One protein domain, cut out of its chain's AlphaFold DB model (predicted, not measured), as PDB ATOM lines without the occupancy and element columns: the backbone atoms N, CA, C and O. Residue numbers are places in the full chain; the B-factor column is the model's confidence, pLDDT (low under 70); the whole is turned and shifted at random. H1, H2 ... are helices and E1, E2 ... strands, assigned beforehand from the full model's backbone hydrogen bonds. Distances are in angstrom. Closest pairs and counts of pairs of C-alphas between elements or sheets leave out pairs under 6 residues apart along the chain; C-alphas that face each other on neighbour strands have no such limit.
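Overview. This is residues 2 to 63 of the 63 residues of an uncharacterized protein of Candidatus Phaeomarinobacter ectocarpi (UniProt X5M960). One helix, H1, packs on a ribbon of two parallel strands, E1 and E2, and a long tail, residues 48 to 63, leads away from this small body. The 62 printed residues include E1, H1, E2 and H2 in that order; the class is mixed, with under half in named elements. The whole is only just loose, close to extended, with a radius of gyration of 15.6 A for the C-alphas and spans of 44 by 32 by 11 A.

Arrangement. Start at E1, residues 7 to 11; E2, residues 38 to 42, is its parallel neighbour at 20 degrees, with N 8 and O 38 within hydrogen-bond range at 2.8 A. With H1, residues 20 to 34, they form a strand-helix-strand unit, parallel strands joined through a helix, its crossover right-handed. The closest C-alphas of E1 and H1 are Gly 10 and Val 25, 6.0 A; of H1 and E2, Leu 29 and Thr 39, 6.1 A. Every O i to N i+4 pair of H1 is within hydrogen-bond range; H2, residues 44 to 47, is too short for one and apart from E1 and H1.

Along the chain. Find C-alpha 7 at (-60.105, 9.959, 19.124), where E1 begins; H1 then runs 21.4 A, E2 13.5 A, and H2 ends at C-alpha 47, (-42.954, 13.819, 25.863).

Size, cuts and confidence. The printed part has no cut and no long link; pLDDT is under 70 in 22 residues, among them 49 to 63.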
ATOM      1  N   ALA A   2     -74.229   4.588  19.605       53.94
ATOM      2  CA  ALA A   2     -73.749   5.956  19.780       53.94
ATOM      3  C   ALA A   2     -72.503   6.082  18.895       53.94
ATOM      4  O   ALA A   2     -71.527   5.374  19.147       53.94
ATOM      5  N   ASP A   3     -72.581   6.873  17.825       65.75
ATOM      6  CA  ASP A   3     -71.425   7.205  16.994       65.75
ATOM      7  C   ASP A   3     -70.508   8.075  17.853       65.75
ATOM      8  O   ASP A   3     -70.615   9.299  17.889       65.75
ATOM      9  N   CYS A   4     -69.680   7.418  18.661       82.62
ATOM     10  CA  CYS A   4     -68.647   8.085  19.429       82.62
ATOM     11  C   CYS A   4     -67.629   8.633  18.430       82.62
ATOM     12  O   CYS A   4     -67.134   7.881  17.585       82.62
ATOM     13  N   ALA A   5     -67.336   9.929  18.518       88.81
ATOM     14  CA  ALA A   5     -66.297  10.540  17.708       88.81
ATOM     15  C   ALA A   5     -64.980   9.763  17.903       88.81
ATOM     16  O   ALA A   5     -64.598   9.471  19.040       88.81
ATOM     17  N   PRO A   6     -64.277   9.377  16.823       94.75
ATOM     18  CA  PRO A   6     -62.998   8.706  16.971       94.75
ATOM     19  C   PRO A   6     -61.993   9.677  17.593       94.75
ATOM     20  O   PRO A   6     -61.884  10.819  17.153       94.75
ATOM     21  N   LEU A   7     -61.229   9.206  18.580       96.31
ATOM     22  CA  LEU A   7     -60.105   9.959  19.124       96.31
ATOM     23  C   LEU A   7     -58.854   9.703  18.278       96.31
ATOM     24  O   LEU A   7     -58.323   8.591  18.258       96.31
ATOM     25  N   ILE A   8     -58.360  10.742  17.609       96.12
ATOM     26  CA  ILE A   8     -57.137  10.699  16.806       96.12
ATOM     27  C   ILE A   8     -56.009  11.379  17.582       96.12
ATOM     28  O   ILE A   8     -56.052  12.576  17.871       96.12
ATOM     29  N   VAL A   9     -54.977  10.599  17.905       94.88
ATOM     30  CA  VAL A   9     -53.811  11.073  18.655       94.88
ATOM     31  C   VAL A   9     -52.642  11.300  17.702       94.88
ATOM     32  O   VAL A   9     -52.126  10.359  17.100       94.88
ATOM     33  N   GLY A  10     -52.212  12.553  17.571       92.06
ATOM     34  CA  GLY A  10     -50.999  12.914  16.846       92.06
ATOM     35  C   GLY A  10     -49.786  12.826  17.763       92.06
ATOM     36  O   GLY A  10     -49.777  13.414  18.844       92.06
ATOM     37  N   LEU A  11     -48.759  12.099  17.327       88.50
ATOM     38  CA  LEU A  11     -47.494  11.974  18.049       88.50
ATOM     39  C   LEU A  11     -46.418  12.811  17.352       88.50
ATOM     40  O   LEU A  11     -46.123  12.609  16.173       88.50
ATOM     41  N   GLY A  12     -45.822  13.753  18.080       75.75
ATOM     42  CA  GLY A  12     -44.700  14.550  17.587       75.75
ATOM     43  C   GLY A  12     -43.364  13.819  17.738       75.75
ATOM     44  O   GLY A  12     -43.020  13.368  18.824       75.75
ATOM     45  N   GLY A  13     -42.574  13.752  16.660       67.31
ATOM     46  CA  GLY A  13     -41.277  13.052  16.636       67.31
ATOM     47  C   GLY A  13     -40.067  13.862  17.123       67.31
ATOM     48  O   GLY A  13     -38.950  13.353  17.114       67.31
ATOM     49  N   THR A  14     -40.248  15.128  17.516       66.81
ATOM     50  CA  THR A  14     -39.148  15.998  17.963       66.81
ATOM     51  C   THR A  14     -39.545  16.816  19.183       66.81
ATOM     52  O   THR A  14     -40.643  17.365  19.217       66.81
ATOM     53  N   LEU A  15     -38.617  17.008  20.123       65.88
ATOM     54  CA  LEU A  15     -38.806  17.894  21.283       65.88
ATOM     55  C   LEU A  15     -38.720  19.392  20.929       65.88
ATOM     56  O   LEU A  15     -39.044  20.252  21.744       65.88
ATOM     57  N   ARG A  16     -38.266  19.727  19.714       72.44
ATOM     58  CA  ARG A  16     -38.114  21.110  19.253       72.44
ATOM     59  C   ARG A  16     -39.455  21.678  18.787       72.44
ATOM     60  O   ARG A  16     -40.013  21.187  17.809       72.44
ATOM     61  N   HIS A  17     -39.878  22.777  19.407       74.44
ATOM     62  CA  HIS A  17     -41.049  23.540  18.983       74.44
ATOM     63  C   HIS A  17     -40.915  24.044  17.534       74.44
ATOM     64  O   HIS A  17     -39.851  24.522  17.122       74.44
ATOM     65  N   GLY A  18     -42.000  23.959  16.765       79.69
ATOM     66  CA  GLY A  18     -42.066  24.473  15.395       79.69
ATOM     67  C   GLY A  18     -41.184  23.701  14.411       79.69
ATOM     68  O   GLY A  18     -40.596  24.299  13.509       79.69
ATOM     69  N   SER A  19     -41.007  22.391  14.608       85.38
ATOM     70  CA  SER A  19     -40.444  21.529  13.565       85.38
ATOM     71  C   SER A  19     -41.456  21.317  12.432       85.38
ATOM     72  O   SER A  19     -42.665  21.403  12.639       85.38
ATOM     73  N   SER A  20     -40.975  21.016  11.223       88.88
ATOM     74  CA  SER A  20     -41.848  20.735  10.074       88.88
ATOM     75  C   SER A  20     -42.785  19.553  10.338       88.88
ATOM     76  O   SER A  20     -43.957  19.605   9.978       88.88
ATOM     77  N   THR A  21     -42.299  18.514  11.023       87.31
ATOM     78  CA  THR A  21     -43.114  17.365  11.433       87.31
ATOM     79  C   THR A  21     -44.191  17.759  12.441       87.31
ATOM     80  O   THR A  21     -45.322  17.310  12.295       87.31
ATOM     81  N   GLN A  22     -43.882  18.616  13.425       88.75
ATOM     82  CA  GLN A  22     -44.891  19.116  14.367       88.75
ATOM     83  C   GLN A  22     -46.021  19.831  13.616       88.75
ATOM     84  O   GLN A  22     -47.184  19.475  13.786       88.75
ATOM     85  N   LEU A  23     -45.670  20.777  12.741       90.19
ATOM     86  CA  LEU A  23     -46.646  21.554  11.974       90.19
ATOM     87  C   LEU A  23     -47.498  20.666  11.053       90.19
ATOM     88  O   LEU A  23     -48.698  20.885  10.913       90.19
ATOM     89  N   ALA A  24     -46.895  19.639  10.447       91.81
ATOM     90  CA  ALA A  24     -47.618  18.685   9.612       91.81
ATOM     91  C   ALA A  24     -48.648  17.870  10.415       91.81
ATOM     92  O   ALA A  24     -49.780  17.696   9.962       91.81
ATOM     93  N   VAL A  25     -48.281  17.398  11.613       91.75
ATOM     94  CA  VAL A  25     -49.199  16.657  12.493       91.75
ATOM     95  C   VAL A  25     -50.325  17.563  12.991       91.75
ATOM     96  O   VAL A  25     -51.486  17.162  12.943       91.75
ATOM     97  N   GLU A  26     -50.019  18.799  13.392       92.00
ATOM     98  CA  GLU A  26     -51.028  19.791  13.789       92.00
ATOM     99  C   GLU A  26     -52.033  20.064  12.660       92.00
ATOM    100  O   GLU A  26     -53.241  20.072  12.900       92.00
ATOM    101  N   ALA A  27     -51.562  20.212  11.418       95.19
ATOM    102  CA  ALA A  27     -52.432  20.413  10.260       95.19
ATOM    103  C   ALA A  27     -53.355  19.207  10.001       95.19
ATOM    104  O   ALA A  27     -54.542  19.385   9.715       95.19
ATOM    105  N   ALA A  28     -52.837  17.982  10.134       95.44
ATOM    106  CA  ALA A  28     -53.626  16.763   9.966       95.44
ATOM    107  C   ALA A  28     -54.697  16.611  11.059       95.44
ATOM    108  O   ALA A  28     -55.854  16.314  10.753       95.44
ATOM    109  N   LEU A  29     -54.342  16.870  12.323       96.12
ATOM    110  CA  LEU A  29     -55.294  16.856  13.436       96.12
ATOM    111  C   LEU A  29     -56.369  17.933  13.270       96.12
ATOM    112  O   LEU A  29     -57.551  17.646  13.436       96.12
ATOM    113  N   ALA A  30     -55.998  19.149  12.866       97.19
ATOM    114  CA  ALA A  30     -56.966  20.208  12.598       97.19
ATOM    115  C   ALA A  30     -57.966  19.804  11.503       97.19
ATOM    116  O   ALA A  30     -59.164  20.068  11.626       97.19
ATOM    117  N   HIS A  31     -57.501  19.127  10.449       98.06
ATOM    118  CA  HIS A  31     -58.387  18.582   9.425       98.06
ATOM    119  C   HIS A  31     -59.330  17.513   9.996       98.06
ATOM    120  O   HIS A  31     -60.534  17.585   9.769       98.06
ATOM    121  N   ALA A  32     -58.813  16.570  10.785       97.06
ATOM    122  CA  ALA A  32     -59.618  15.513  11.388       97.06
ATOM    123  C   ALA A  32     -60.675  16.052  12.369       97.06
ATOM    124  O   ALA A  32     -61.823  15.611  12.348       97.06
ATOM    125  N   SER A  33     -60.330  17.072  13.158       97.31
ATOM    126  CA  SER A  33     -61.280  17.750  14.042       97.31
ATOM    127  C   SER A  33     -62.424  18.403  13.259       97.31
ATOM    128  O   SER A  33     -63.589  18.254  13.622       97.31
ATOM    129  N   ARG A  34     -62.133  19.033  12.110       97.88
ATOM    130  CA  ARG A  34     -63.172  19.578  11.210       97.88
ATOM    131  C   ARG A  34     -64.091  18.506  10.616       97.88
ATOM    132  O   ARG A  34     -65.185  18.847  10.181       97.88
ATOM    133  N   MET A  35     -63.654  17.249  10.595       96.94
ATOM    134  CA  MET A  35     -64.442  16.095  10.148       96.94
ATOM    135  C   MET A  35     -65.257  15.449  11.281       96.94
ATOM    136  O   MET A  35     -65.947  14.464  11.037       96.94
ATOM    137  N   GLY A  36     -65.202  15.995  12.502       95.75
ATOM    138  CA  GLY A  36     -65.964  15.508  13.655       95.75
ATOM    139  C   GLY A  36     -65.221  14.501  14.533       95.75
ATOM    140  O   GLY A  36     -65.850  13.859  15.367       95.75
ATOM    141  N   ALA A  37     -63.905  14.348  14.357       97.00
ATOM    142  CA  ALA A  37     -63.086  13.553  15.263       97.00
ATOM    143  C   ALA A  37     -62.689  14.355  16.511       97.00
ATOM    144  O   ALA A  37     -62.398  15.552  16.429       97.00
ATOM    145  N   ASP A  38     -62.572  13.669  17.644       96.75
ATOM    146  CA  ASP A  38     -61.819  14.198  18.773       96.75
ATOM    147  C   ASP A  38     -60.329  14.097  18.451       96.75
ATOM    148  O   ASP A  38     -59.866  13.131  17.838       96.75
ATOM    149  N   THR A  39     -59.548  15.100  18.843       96.31
ATOM    150  CA  THR A  39     -58.116  15.126  18.527       96.31
ATOM    151  C   THR A  39     -57.278  15.496  19.737       96.31
ATOM    152  O   THR A  39     -57.668  16.331  20.551       96.31
ATOM    153  N   LEU A  40     -56.114  14.860  19.855       94.06
ATOM    154  CA  LEU A  40     -55.141  15.114  20.912       94.06
ATOM    155  C   LEU A  40     -53.737  15.148  20.312       94.06
ATOM    156  O   LEU A  40     -53.338  14.228  19.600       94.06
ATOM    157  N   MET A  41     -52.975  16.191  20.628       90.31
ATOM    158  CA  MET A  41     -51.570  16.302  20.241       90.31
ATOM    159  C   MET A  41     -50.675  15.975  21.435       90.31
ATOM    160  O   MET A  41     -50.751  16.636  22.469       90.31
ATOM    161  N   LEU A  42     -49.805  14.975  21.280       87.94
ATOM    162  CA  LEU A  42     -48.761  14.630  22.243       87.94
ATOM    163  C   LEU A  42     -47.396  14.874  21.593       87.94
ATOM    164  O   LEU A  42     -46.917  14.079  20.782       87.94
ATOM    165  N   ALA A  43     -46.774  16.004  21.920       79.88
ATOM    166  CA  ALA A  43     -45.500  16.421  21.347       79.88
ATOM    167  C   ALA A  43     -44.702  17.308  22.310       79.88
ATOM    168  O   ALA A  43     -45.241  17.831  23.288       79.88
ATOM    169  N   GLY A  44     -43.418  17.519  21.998       75.06
ATOM    170  CA  GLY A  44     -42.591  18.488  22.714       75.06
ATOM    171  C   GLY A  44     -42.489  18.173  24.216       75.06
ATOM    172  O   GLY A  44     -42.215  17.023  24.562       75.06
ATOM    173  N   PRO A  45     -42.751  19.150  25.107       67.31
ATOM    174  CA  PRO A  45     -42.690  18.969  26.561       67.31
ATOM    175  C   PRO A  45     -43.617  17.880  27.116       67.31
ATOM    176  O   PRO A  45     -43.310  17.283  28.140       67.31
ATOM    177  N   ALA A  46     -44.725  17.560  26.433       69.75
ATOM    178  CA  ALA A  46     -45.602  16.456  26.846       69.75
ATOM    179  C   ALA A  46     -44.915  15.079  26.744       69.75
ATOM    180  O   ALA A  46     -45.393  14.103  27.316       69.75
ATOM    181  N   LEU A  47     -43.795  15.004  26.017       72.69
ATOM    182  CA  LEU A  47     -42.954  13.819  25.863       72.69
ATOM    183  C   LEU A  47     -41.617  13.944  26.616       72.69
ATOM    184  O   LEU A  47     -40.745  13.092  26.438       72.69
ATOM    185  N   GLU A  48     -41.433  14.968  27.463       70.44
ATOM    186  CA  GLU A  48     -40.269  15.086  28.354       70.44
ATOM    187  C   GLU A  48     -40.357  14.062  29.490       70.44
ATOM    188  O   GLU A  48     -40.705  14.339  30.635       70.44
ATOM    189  N   MET A  49     -40.031  12.823  29.142       69.44
ATOM    190  CA  MET A  49     -39.936  11.713  30.071       69.44
ATOM    191  C   MET A  49     -38.533  11.696  30.704       69.44
ATOM    192  O   MET A  49     -37.545  11.708  29.960       69.44
ATOM    193  N   PRO A  50     -38.404  11.597  32.045       66.00
ATOM    194  CA  PRO A  50     -37.114  11.658  32.749       66.00
ATOM    195  C   PRO A  50     -36.046  10.688  32.221       66.00
ATOM    196  O   PRO A  50     -34.859  10.991  32.254       66.00
ATOM    197  N   PHE A  51     -36.458   9.539  31.678       63.78
ATOM    198  CA  PHE A  51     -35.549   8.527  31.131       63.78
ATOM    199  C   PHE A  51     -34.930   8.891  29.771       63.78
ATOM    200  O   PHE A  51     -33.882   8.356  29.423       63.78
ATOM    201  N   TYR A  52     -35.549   9.794  29.004       66.50
ATOM    202  CA  TYR A  52     -35.116  10.161  27.647       66.50
ATOM    203  C   TYR A  52     -34.454  11.542  27.576       66.50
ATOM    204  O   TYR A  52     -33.991  11.959  26.513       66.50
ATOM    205  N   ALA A  53     -34.363  12.243  28.708       64.12
ATOM    206  CA  ALA A  53     -33.728  13.545  28.823       64.12
ATOM    207  C   ALA A  53     -32.606  13.481  29.876       64.12
ATOM    208  O   ALA A  53     -32.851  13.781  31.041       64.12
ATOM    209  N   PRO A  54     -31.352  13.159  29.492       61.06
ATOM    210  CA  PRO A  54     -30.229  13.003  30.428       61.06
ATOM    211  C   PRO A  54     -29.951  14.231  31.312       61.06
ATOM    212  O   PRO A  54     -29.267  14.124  32.323       61.06
ATOM    213  N   ARG A  55     -30.462  15.410  30.925       60.31
ATOM    214  CA  ARG A  55     -30.361  16.660  31.697       60.31
ATOM    215  C   ARG A  55     -31.465  16.846  32.746       60.31
ATOM    216  O   ARG A  55     -31.347  17.759  33.557       60.31
ATOM    217  N   ILE A  56     -32.514  16.021  32.753       60.03
ATOM    218  CA  ILE A  56     -33.594  16.072  33.746       60.03
ATOM    219  C   ILE A  56     -33.257  15.084  34.866       60.03
ATOM    220  O   ILE A  56     -33.661  13.924  34.855       60.03
ATOM    221  N   LEU A  57     -32.494  15.545  35.858       56.38
ATOM    222  CA  LEU A  57     -32.281  14.798  37.096       56.38
ATOM    223  C   LEU A  57     -33.514  14.979  37.998       56.38
ATOM    224  O   LEU A  57     -33.530  15.830  38.886       56.38
ATOM    225  N   ALA A  58     -34.583  14.221  37.759       58.25
ATOM    226  CA  ALA A  58     -35.732  14.231  38.659       58.25
ATOM    227  C   ALA A  58     -35.393  13.424  39.923       58.25
ATOM    228  O   ALA A  58     -35.394  12.193  39.922       58.25
ATOM    229  N   ALA A  59     -35.077  14.125  41.015       58.22
ATOM    230  CA  ALA A  59     -34.945  13.523  42.333       58.22
ATOM    231  C   ALA A  59     -36.290  12.900  42.742       58.22
ATOM    232  O   ALA A  59     -37.229  13.605  43.108       58.22
ATOM    233  N   HIS A  60     -36.388  11.571  42.689       50.69
ATOM    234  CA  HIS A  60     -37.503  10.835  43.278       50.69
ATOM    235  C   HIS A  60     -37.495  11.039  44.803       50.69
ATOM    236  O   HIS A  60     -36.830  10.301  45.532       50.69
ATOM    237  N   ARG A  61     -38.234  12.033  45.314       49.59
ATOM    238  CA  ARG A  61     -38.584  12.074  46.740       49.59
ATOM    239  C   ARG A  61     -39.614  10.981  47.003       49.59
ATOM    240  O   ARG A  61     -40.766  11.093  46.595       49.59
ATOM    241  N   ARG A  62     -39.156   9.909  47.651       49.66
ATOM    242  CA  ARG A  62     -40.012   8.897  48.270       49.66
ATOM    243  C   ARG A  62     -40.726   9.544  49.459       49.66
ATOM    244  O   ARG A  62     -40.057  10.152  50.294       49.66
ATOM    245  N   LEU A  63     -42.053   9.451  49.468       56.62
ATOM    246  CA  LEU A  63     -42.858   9.546  50.684       56.62
ATOM    247  C   LEU A  63     -42.731   8.229  51.454       56.62
ATOM    248  O   LEU A  63     -42.614   7.181  50.773       56.62
TER     249      LEU A  63